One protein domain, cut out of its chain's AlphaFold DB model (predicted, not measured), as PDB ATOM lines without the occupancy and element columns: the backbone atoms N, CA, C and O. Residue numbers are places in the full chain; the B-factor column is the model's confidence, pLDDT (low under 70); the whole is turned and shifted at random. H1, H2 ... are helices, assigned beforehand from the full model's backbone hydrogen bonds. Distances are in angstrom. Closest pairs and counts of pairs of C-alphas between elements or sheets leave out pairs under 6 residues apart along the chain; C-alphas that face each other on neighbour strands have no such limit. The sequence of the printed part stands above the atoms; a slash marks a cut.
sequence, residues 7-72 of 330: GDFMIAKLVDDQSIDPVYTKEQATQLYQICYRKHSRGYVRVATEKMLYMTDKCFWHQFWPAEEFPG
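Overview. This is residues 7 to 72 of the 330 residues of an uncharacterized protein of Botryotinia calthae (UniProt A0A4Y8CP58). One long helix, H2, makes one side of a small elongated helical body, and H1 and H3 both pack on its other side, H1 over its first part and H3 crossing its later part at a steep tilt. H1 and H3 run the same way, and residues 65 to 72 fold back after H3. The printed part has 66 residues with three named helices, H1, H2, H3, and no named strand: all helix. It is compact, with a radius of gyration of the C-alphas of 12.1 A and spans of 38 by 24 by 16 A.

Along the chain. H2, residues 26 to 41, is 22.2 A long and begins at C-alpha 26 (119.772, 120.187, 128.600). H3, residues 49 to 64, is 23.2 A long and ends at C-alpha 64 (118.584, 118.930, 143.642). H1 is residues 7 to 16, 14.3 A.

Arrangement. H2 touches H3, closest C-alphas His 40 and Thr 56, 6.0 A, at a steep tilt of 53 degrees, opposite ways. With residues 26 to 33 alone H2 touches H1, a helical hairpin, closest C-alphas Ala 29 and Ile 11, 5.4 A. H1 and H3 only just touch, with 3 pairs of C-alphas within 8 A, the closest Gly 7 and Asp 57, 6.9 A. Every O i to N i+4 pair is within hydrogen-bond range in H1 and H2, and 11 of 12 in H3.

Size, cuts and confidence. The farthest C-alphas, Gln 18 and Arg 46, are 38.0 A apart. The printed part has no cut, and both links are short. The pLDDT is under 70 at residues 40 to 50 and 72.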
ATOM      1  N   GLY A   7     114.930 130.011 136.367       80.56
ATOM      2  CA  GLY A   7     114.722 128.721 135.709       80.56
ATOM      3  C   GLY A   7     115.879 128.323 134.792       80.56
ATOM      4  O   GLY A   7     116.408 127.227 134.931       80.56
ATOM      5  N   ASP A   8     116.326 129.223 133.910       81.88
ATOM      6  CA  ASP A   8     117.441 128.943 132.989       81.88
ATOM      7  C   ASP A   8     118.757 128.690 133.737       81.88
ATOM      8  O   ASP A   8     119.528 127.817 133.345       81.88
ATOM      9  N   PHE A   9     119.001 129.414 134.837       84.19
ATOM     10  CA  PHE A   9     120.151 129.181 135.714       84.19
ATOM     11  C   PHE A   9     120.101 127.794 136.367       84.19
ATOM     12  O   PHE A   9     121.100 127.082 136.360       84.19
ATOM     13  N   MET A  10     118.940 127.383 136.888       85.75
ATOM     14  CA  MET A  10     118.769 126.051 137.481       85.75
ATOM     15  C   MET A  10     118.887 124.933 136.443       85.75
ATOM     16  O   MET A  10     119.473 123.899 136.740       85.75
ATOM     17  N   ILE A  11     118.379 125.138 135.222       86.56
ATOM     18  CA  ILE A  11     118.535 124.185 134.115       86.56
ATOM     19  C   ILE A  11     120.011 124.058 133.726       86.56
ATOM     20  O   ILE A  11     120.490 122.940 133.594       86.56
ATOM     21  N   ALA A  12     120.737 125.171 133.571       84.88
ATOM     22  CA  ALA A  12     122.169 125.141 133.268       84.88
ATOM     23  C   ALA A  12     122.956 124.426 134.375       84.88
ATOM     24  O   ALA A  12     123.679 123.476 134.092       84.88
ATOM     25  N   LYS A  13     122.719 124.791 135.643       86.81
ATOM     26  CA  LYS A  13     123.372 124.140 136.783       86.81
ATOM     27  C   LYS A  13     123.088 122.633 136.830       86.81
ATOM     28  O   LYS A  13     124.003 121.872 137.092       86.81
ATOM     29  N   LEU A  14     121.864 122.189 136.533       85.69
ATOM     30  CA  LEU A  14     121.507 120.762 136.529       85.69
ATOM     31  C   LEU A  14     122.192 119.956 135.406       85.69
ATOM     32  O   LEU A  14     122.294 118.739 135.513       85.69
ATOM     33  N   VAL A  15     122.643 120.621 134.338       85.31
ATOM     34  CA  VAL A  15     123.416 120.013 133.238       85.31
ATOM     35  C   VAL A  15     124.913 119.997 133.552       85.31
ATOM     36  O   VAL A  15     125.598 119.030 133.229       85.31
ATOM     37  N   ASP A  16     125.418 121.061 134.178       84.56
ATOM     38  CA  ASP A  16     126.836 121.202 134.522       84.56
ATOM     39  C   ASP A  16     127.224 120.396 135.783       84.56
ATOM     40  O   ASP A  16     128.392 120.041 135.963       84.56
ATOM     41  N   ASP A  17     126.262 120.096 136.663       80.31
ATOM     42  CA  ASP A  17     126.487 119.405 137.935       80.31
ATOM     43  C   ASP A  17     126.568 117.878 137.778       80.31
ATOM     44  O   ASP A  17     125.603 117.134 137.953       80.31
ATOM     45  N   GLN A  18     127.785 117.411 137.499       72.75
ATOM     46  CA  GLN A  18     128.137 115.993 137.386       72.75
ATOM     47  C   GLN A  18     128.035 115.206 138.709       72.75
ATOM     48  O   GLN A  18     128.273 113.999 138.703       72.75
ATOM     49  N   SER A  19     127.712 115.847 139.843       75.00
ATOM     50  CA  SER A  19     127.476 115.136 141.112       75.00
ATOM     51  C   SER A  19     126.066 114.542 141.225       75.00
ATOM     52  O   SER A  19     125.810 113.731 142.116       75.00
ATOM     53  N   ILE A  20     125.162 114.921 140.316       74.94
ATOM     54  CA  ILE A  20     123.779 114.451 140.270       74.94
ATOM     55  C   ILE A  20     123.675 113.277 139.285       74.94
ATOM     56  O   ILE A  20     123.986 113.413 138.104       74.94
ATOM     57  N   ASP A  21     123.213 112.127 139.780       71.44
ATOM     58  CA  ASP A  21     122.976 110.906 139.001       71.44
ATOM     59  C   ASP A  21     121.457 110.702 138.795       71.44
ATOM     60  O   ASP A  21     120.713 110.674 139.786       71.44
ATOM     61  N   PRO A  22     120.949 110.578 137.550       74.81
ATOM     62  CA  PRO A  22     121.675 110.626 136.279       74.81
ATOM     63  C   PRO A  22     122.110 112.038 135.876       74.81
ATOM     64  O   PRO A  22     121.388 113.009 136.098       74.81
ATOM     65  N   VAL A  23     123.246 112.119 135.176       82.88
ATOM     66  CA  VAL A  23     123.701 113.350 134.512       82.88
ATOM     67  C   VAL A  23     122.663 113.763 133.469       82.88
ATOM     68  O   VAL A  23     122.392 113.026 132.517       82.88
ATOM     69  N   TYR A  24     122.078 114.947 133.639       82.00
ATOM     70  CA  TYR A  24     120.975 115.403 132.801       82.00
ATOM     71  C   TYR A  24     121.455 116.128 131.546       82.00
ATOM     72  O   TYR A  24     122.226 117.085 131.600       82.00
ATOM     73  N   THR A  25     120.902 115.756 130.390       86.69
ATOM     74  CA  THR A  25     121.023 116.597 129.194       86.69
ATOM     75  C   THR A  25     120.186 117.869 129.350       86.69
ATOM     76  O   THR A  25     119.200 117.913 130.093       86.69
ATOM     77  N   LYS A  26     120.521 118.919 128.591       85.75
ATOM     78  CA  LYS A  26     119.772 120.187 128.600       85.75
ATOM     79  C   LYS A  26     118.278 120.010 128.323       85.75
ATOM     80  O   LYS A  26     117.458 120.726 128.900       85.75
ATOM     81  N   GLU A  27     117.915 119.060 127.467       84.19
ATOM     82  CA  GLU A  27     116.519 118.749 127.156       84.19
ATOM     83  C   GLU A  27     115.815 118.095 128.348       84.19
ATOM     84  O   GLU A  27     114.748 118.562 128.747       84.19
ATOM     85  N   GLN A  28     116.446 117.103 128.984       85.31
ATOM     86  CA  GLN A  28     115.921 116.433 130.179       85.31
ATOM     87  C   GLN A  28     115.766 117.405 131.358       85.31
ATOM     88  O   GLN A  28     114.698 117.465 131.967       85.31
ATOM     89  N   ALA A  29     116.781 118.229 131.638       85.50
ATOM     90  CA  ALA A  29     116.730 119.257 132.680       85.50
ATOM     91  C   ALA A  29     115.603 120.279 132.424       85.50
ATOM     92  O   ALA A  29     114.849 120.637 133.334       85.50
ATOM     93  N   THR A  30     115.419 120.695 131.164       86.62
ATOM     94  CA  THR A  30     114.320 121.589 130.760       86.62
ATOM     95  C   THR A  30     112.951 120.926 130.947       86.62
ATOM     96  O   THR A  30     112.023 121.562 131.455       86.62
ATOM     97  N   GLN A  31     112.803 119.654 130.570       84.62
ATOM     98  CA  GLN A  31     111.565 118.889 130.753       84.62
ATOM     99  C   GLN A  31     111.232 118.709 132.241       84.62
ATOM    100  O   GLN A  31     110.105 118.999 132.646       84.62
ATOM    101  N   LEU A  32     112.209 118.332 133.073       86.31
ATOM    102  CA  LEU A  32     112.074 118.221 134.530       86.31
ATOM    103  C   LEU A  32     111.582 119.525 135.162       86.31
ATOM    104  O   LEU A  32     110.597 119.521 135.908       86.31
ATOM    105  N   TYR A  33     112.202 120.652 134.811       86.12
ATOM    106  CA  TYR A  33     111.776 121.968 135.284       86.12
ATOM    107  C   TYR A  33     110.337 122.301 134.841       86.12
ATOM    108  O   TYR A  33     109.504 122.693 135.665       86.12
ATOM    109  N   GLN A  34     109.982 122.050 133.574       83.88
ATOM    110  CA  GLN A  34     108.608 122.237 133.086       83.88
ATOM    111  C   GLN A  34     107.584 121.329 133.788       83.88
ATOM    112  O   GLN A  34     106.458 121.767 134.048       83.88
ATOM    113  N   ILE A  35     107.941 120.085 134.115       83.25
ATOM    114  CA  ILE A  35     107.084 119.150 134.856       83.25
ATOM    115  C   ILE A  35     106.856 119.666 136.280       83.25
ATOM    116  O   ILE A  35     105.705 119.742 136.721       83.25
ATOM    117  N   CYS A  36     107.909 120.090 136.983       79.88
ATOM    118  CA  CYS A  36     107.791 120.682 138.316       79.88
ATOM    119  C   CYS A  36     106.944 121.966 138.306       79.88
ATOM    120  O   CYS A  36     106.061 122.118 139.159       79.88
ATOM    121  N   TYR A  37     107.103 122.816 137.287       80.12
ATOM    122  CA  TYR A  37     106.267 123.998 137.068       80.12
ATOM    123  C   TYR A  37     104.792 123.657 136.802       80.12
ATOM    124  O   TYR A  37     103.895 124.263 137.394       80.12
ATOM    125  N   ARG A  38     104.499 122.644 135.976       78.56
ATOM    126  CA  ARG A  38     103.122 122.163 135.733       78.56
ATOM    127  C   ARG A  38     102.488 121.536 136.981       78.56
ATOM    128  O   ARG A  38     101.291 121.723 137.209       78.56
ATOM    129  N   LYS A  39     103.267 120.824 137.802       76.75
ATOM    130  CA  LYS A  39     102.804 120.246 139.076       76.75
ATOM    131  C   LYS A  39     102.440 121.335 140.088       76.75
ATOM    132  O   LYS A  39     101.346 121.280 140.645       76.75
ATOM    133  N   HIS A  40     103.282 122.356 140.260       67.50
ATOM    134  CA  HIS A  40     103.006 123.450 141.195       67.50
ATOM    135  C   HIS A  40     101.887 124.379 140.693       67.50
ATOM    136  O   HIS A  40     100.933 124.639 141.428       67.50
ATOM    137  N   SER A  41     101.909 124.808 139.424       66.44
ATOM    138  CA  SER A  41     100.880 125.710 138.859       66.44
ATOM    139  C   SER A  41      99.450 125.162 138.929       66.44
ATOM    140  O   SER A  41      98.508 125.947 139.058       66.44
ATOM    141  N   ARG A  42      99.257 123.832 138.928       63.81
ATOM    142  CA  ARG A  42      97.935 123.193 139.095       63.81
ATOM    143  C   ARG A  42      97.199 123.616 140.378       63.81
ATOM    144  O   ARG A  42      95.968 123.598 140.371       63.81
ATOM    145  N   GLY A  43      97.908 124.014 141.440       56.31
ATOM    146  CA  GLY A  43      97.308 124.490 142.697       56.31
ATOM    147  C   GLY A  43      96.979 125.991 142.738       56.31
ATOM    148  O   GLY A  43      96.059 126.407 143.442       56.31
ATOM    149  N   TYR A  44      97.681 126.824 141.965       57.69
ATOM    150  CA  TYR A  44      97.655 128.287 142.109       57.69
ATOM    151  C   TYR A  44      96.843 128.983 141.010       57.69
ATOM    152  O   TYR A  44      97.342 129.805 140.251       57.69
ATOM    153  N   VAL A  45      95.537 128.714 140.958       53.25
ATOM    154  CA  VAL A  45      94.620 129.346 139.981       53.25
ATOM    155  C   VAL A  45      94.283 130.816 140.331       53.25
ATOM    156  O   VAL A  45      93.610 131.495 139.559       53.25
ATOM    157  N   ARG A  46      94.696 131.318 141.509       48.00
ATOM    158  CA  ARG A  46      94.272 132.631 142.055       48.00
ATOM    159  C   ARG A  46      95.312 133.435 142.847       48.00
ATOM    160  O   ARG A  46      94.997 134.550 143.249       48.00
ATOM    161  N   VAL A  47      96.505 132.904 143.110       49.22
ATOM    162  CA  VAL A  47      97.570 133.660 143.799       49.22
ATOM    163  C   VAL A  47      98.426 134.358 142.744       49.22
ATOM    164  O   VAL A  47      98.557 133.830 141.641       49.22
ATOM    165  N   ALA A  48      98.986 135.529 143.066       58.56
ATOM    166  CA  ALA A  48      99.887 136.263 142.176       58.56
ATOM    167  C   ALA A  48     100.944 135.323 141.566       58.56
ATOM    168  O   ALA A  48     101.629 134.594 142.289       58.56
ATOM    169  N   THR A  49     101.049 135.338 140.236       65.31
ATOM    170  CA  THR A  49     101.862 134.394 139.449       65.31
ATOM    171  C   THR A  49     103.329 134.390 139.870       65.31
ATOM    172  O   THR A  49     103.951 133.335 139.893       65.31
ATOM    173  N   GLU A  50     103.854 135.540 140.292       67.44
ATOM    174  CA  GLU A  50     105.221 135.708 140.802       67.44
ATOM    175  C   GLU A  50     105.491 134.881 142.068       67.44
ATOM    176  O   GLU A  50     106.521 134.217 142.167       67.44
ATOM    177  N   LYS A  51     104.542 134.834 143.013       71.81
ATOM    178  CA  LYS A  51     104.683 134.038 144.244       71.81
ATOM    179  C   LYS A  51     104.601 132.536 143.963       71.81
ATOM    180  O   LYS A  51     105.252 131.748 144.642       71.81
ATOM    181  N   MET A  52     103.813 132.132 142.963       75.25
ATOM    182  CA  MET A  52     103.773 130.740 142.506       75.25
ATOM    183  C   MET A  52     105.084 130.334 141.819       75.25
ATOM    184  O   MET A  52     105.618 129.272 142.140       75.25
ATOM    185  N   LEU A  53     105.606 131.173 140.918       76.81
ATOM    186  CA  LEU A  53     106.913 130.989 140.280       76.81
ATOM    187  C   LEU A  53     108.004 130.820 141.341       76.81
ATOM    188  O   LEU A  53     108.635 129.774 141.397       76.81
ATOM    189  N   TYR A  54     108.112 131.762 142.280       79.38
ATOM    190  CA  TYR A  54     109.086 131.696 143.370       79.38
ATOM    191  C   TYR A  54     109.017 130.406 144.195       79.38
ATOM    192  O   TYR A  54     110.040 129.774 144.444       79.38
ATOM    193  N   MET A  55     107.816 129.998 144.625       79.81
ATOM    194  CA  MET A  55     107.661 128.761 145.397       79.81
ATOM    195  C   MET A  55     108.019 127.522 144.569       79.81
ATOM    196  O   MET A  55     108.559 126.570 145.116       79.81
ATOM    197  N   THR A  56     107.748 127.540 143.263       81.75
ATOM    198  CA  THR A  56     108.128 126.457 142.344       81.75
ATOM    199  C   THR A  56     109.642 126.368 142.211       81.75
ATOM    200  O   THR A  56     110.195 125.287 142.391       81.75
ATOM    201  N   ASP A  57     110.302 127.496 141.950       85.12
ATOM    202  CA  ASP A  57     111.752 127.576 141.781       85.12
ATOM    203  C   ASP A  57     112.467 127.153 143.066       85.12
ATOM    204  O   ASP A  57     113.393 126.347 143.033       85.12
ATOM    205  N   LYS A  58     111.969 127.612 144.222       84.19
ATOM    206  CA  LYS A  58     112.485 127.212 145.531       84.19
ATOM    207  C   LYS A  58     112.315 125.709 145.780       84.19
ATOM    208  O   LYS A  58     113.269 125.072 146.220       84.19
ATOM    209  N   CYS A  59     111.146 125.130 145.488       82.44
ATOM    210  CA  CYS A  59     110.927 123.684 145.609       82.44
ATOM    211  C   CYS A  59     111.834 122.876 144.668       82.44
ATOM    212  O   CYS A  59     112.381 121.860 145.088       82.44
ATOM    213  N   PHE A  60     112.013 123.328 143.422       86.19
ATOM    214  CA  PHE A  60     112.911 122.692 142.455       86.19
ATOM    215  C   PHE A  60     114.362 122.729 142.947       86.19
ATOM    216  O   PHE A  60     115.030 121.701 142.966       86.19
ATOM    217  N   TRP A  61     114.820 123.882 143.442       87.00
ATOM    218  CA  TRP A  61     116.158 124.031 144.012       87.00
ATOM    219  C   TRP A  61     116.414 123.071 145.176       87.00
ATOM    220  O   TRP A  61     117.418 122.370 145.173       87.00
ATOM    221  N   HIS A  62     115.487 122.972 146.135       84.69
ATOM    222  CA  HIS A  62     115.648 122.086 147.296       84.69
ATOM    223  C   HIS A  62     115.601 120.593 146.931       84.69
ATOM    224  O   HIS A  62     116.020 119.769 147.738       84.69
ATOM    225  N   GLN A  63     115.095 120.228 145.747       83.69
ATOM    226  CA  GLN A  63     115.085 118.839 145.283       83.69
ATOM    227  C   GLN A  63     116.471 118.369 144.810       83.69
ATOM    228  O   GLN A  63     116.796 117.201 145.005       83.69
ATOM    229  N   PHE A  64     117.268 119.258 144.209       82.19
ATOM    230  CA  PHE A  64     118.584 118.930 143.642       82.19
ATOM    231  C   PHE A  64     119.753 119.449 144.494       82.19
ATOM    232  O   PHE A  64     120.767 118.773 144.619       82.19
ATOM    233  N   TRP A  65     119.586 120.597 145.156       86.06
ATOM    234  CA  TRP A  65     120.597 121.237 146.007       86.06
ATOM    235  C   TRP A  65     120.039 121.586 147.399       86.06
ATOM    236  O   TRP A  65     120.013 122.758 147.783       86.06
ATOM    237  N   PRO A  66     119.591 120.594 148.198       83.06
ATOM    238  CA  PRO A  66     119.007 120.828 149.526       83.06
ATOM    239  C   PRO A  66     119.966 121.492 150.527       83.06
ATOM    240  O   PRO A  66     119.508 122.073 151.508       83.06
ATOM    241  N   ALA A  67     121.280 121.402 150.295       79.06
ATOM    242  CA  ALA A  67     122.316 121.997 151.138       79.06
ATOM    243  C   ALA A  67     122.700 123.440 150.741       79.06
ATOM    244  O   ALA A  67     123.465 124.078 151.462       79.06
ATOM    245  N   GLU A  68     122.197 123.968 149.618       81.81
ATOM    246  CA  GLU A  68     122.568 125.296 149.111       81.81
ATOM    247  C   GLU A  68     121.466 126.342 149.307       81.81
ATOM    248  O   GLU A  68     120.281 126.081 149.090       81.81
ATOM    249  N   GLU A  69     121.856 127.579 149.631       82.62
ATOM    250  CA  GLU A  69     120.922 128.704 149.715       82.62
ATOM    251  C   GLU A  69     120.305 129.006 148.336       82.62
ATOM    252  O   GLU A  69     121.014 129.226 147.354       82.62
ATOM    253  N   PHE A  70     118.971 129.065 148.262       81.88
ATOM    254  CA  PHE A  70     118.268 129.346 147.010       81.88
ATOM    255  C   PHE A  70     118.608 130.759 146.478       81.88
ATOM    256  O   PHE A  70     118.306 131.751 147.153       81.88
ATOM    257  N   PRO A  71     119.156 130.910 145.254       73.94
ATOM    258  CA  PRO A  71     119.599 132.211 144.736       73.94
ATOM    259  C   PRO A  71     118.477 133.258 144.621       73.94
ATOM    260  O   PRO A  71     118.734 134.457 144.744       73.94
ATOM    261  N   GLY A  72     117.220 132.833 144.441       68.00
ATOM    262  CA  GLY A  72     116.069 133.740 144.395       68.00
ATOM    263  C   GLY A  72     115.621 134.296 145.756       68.00
ATOM    264  O   GLY A  72     114.859 135.267 145.788       68.00
TER     265      GLY A  72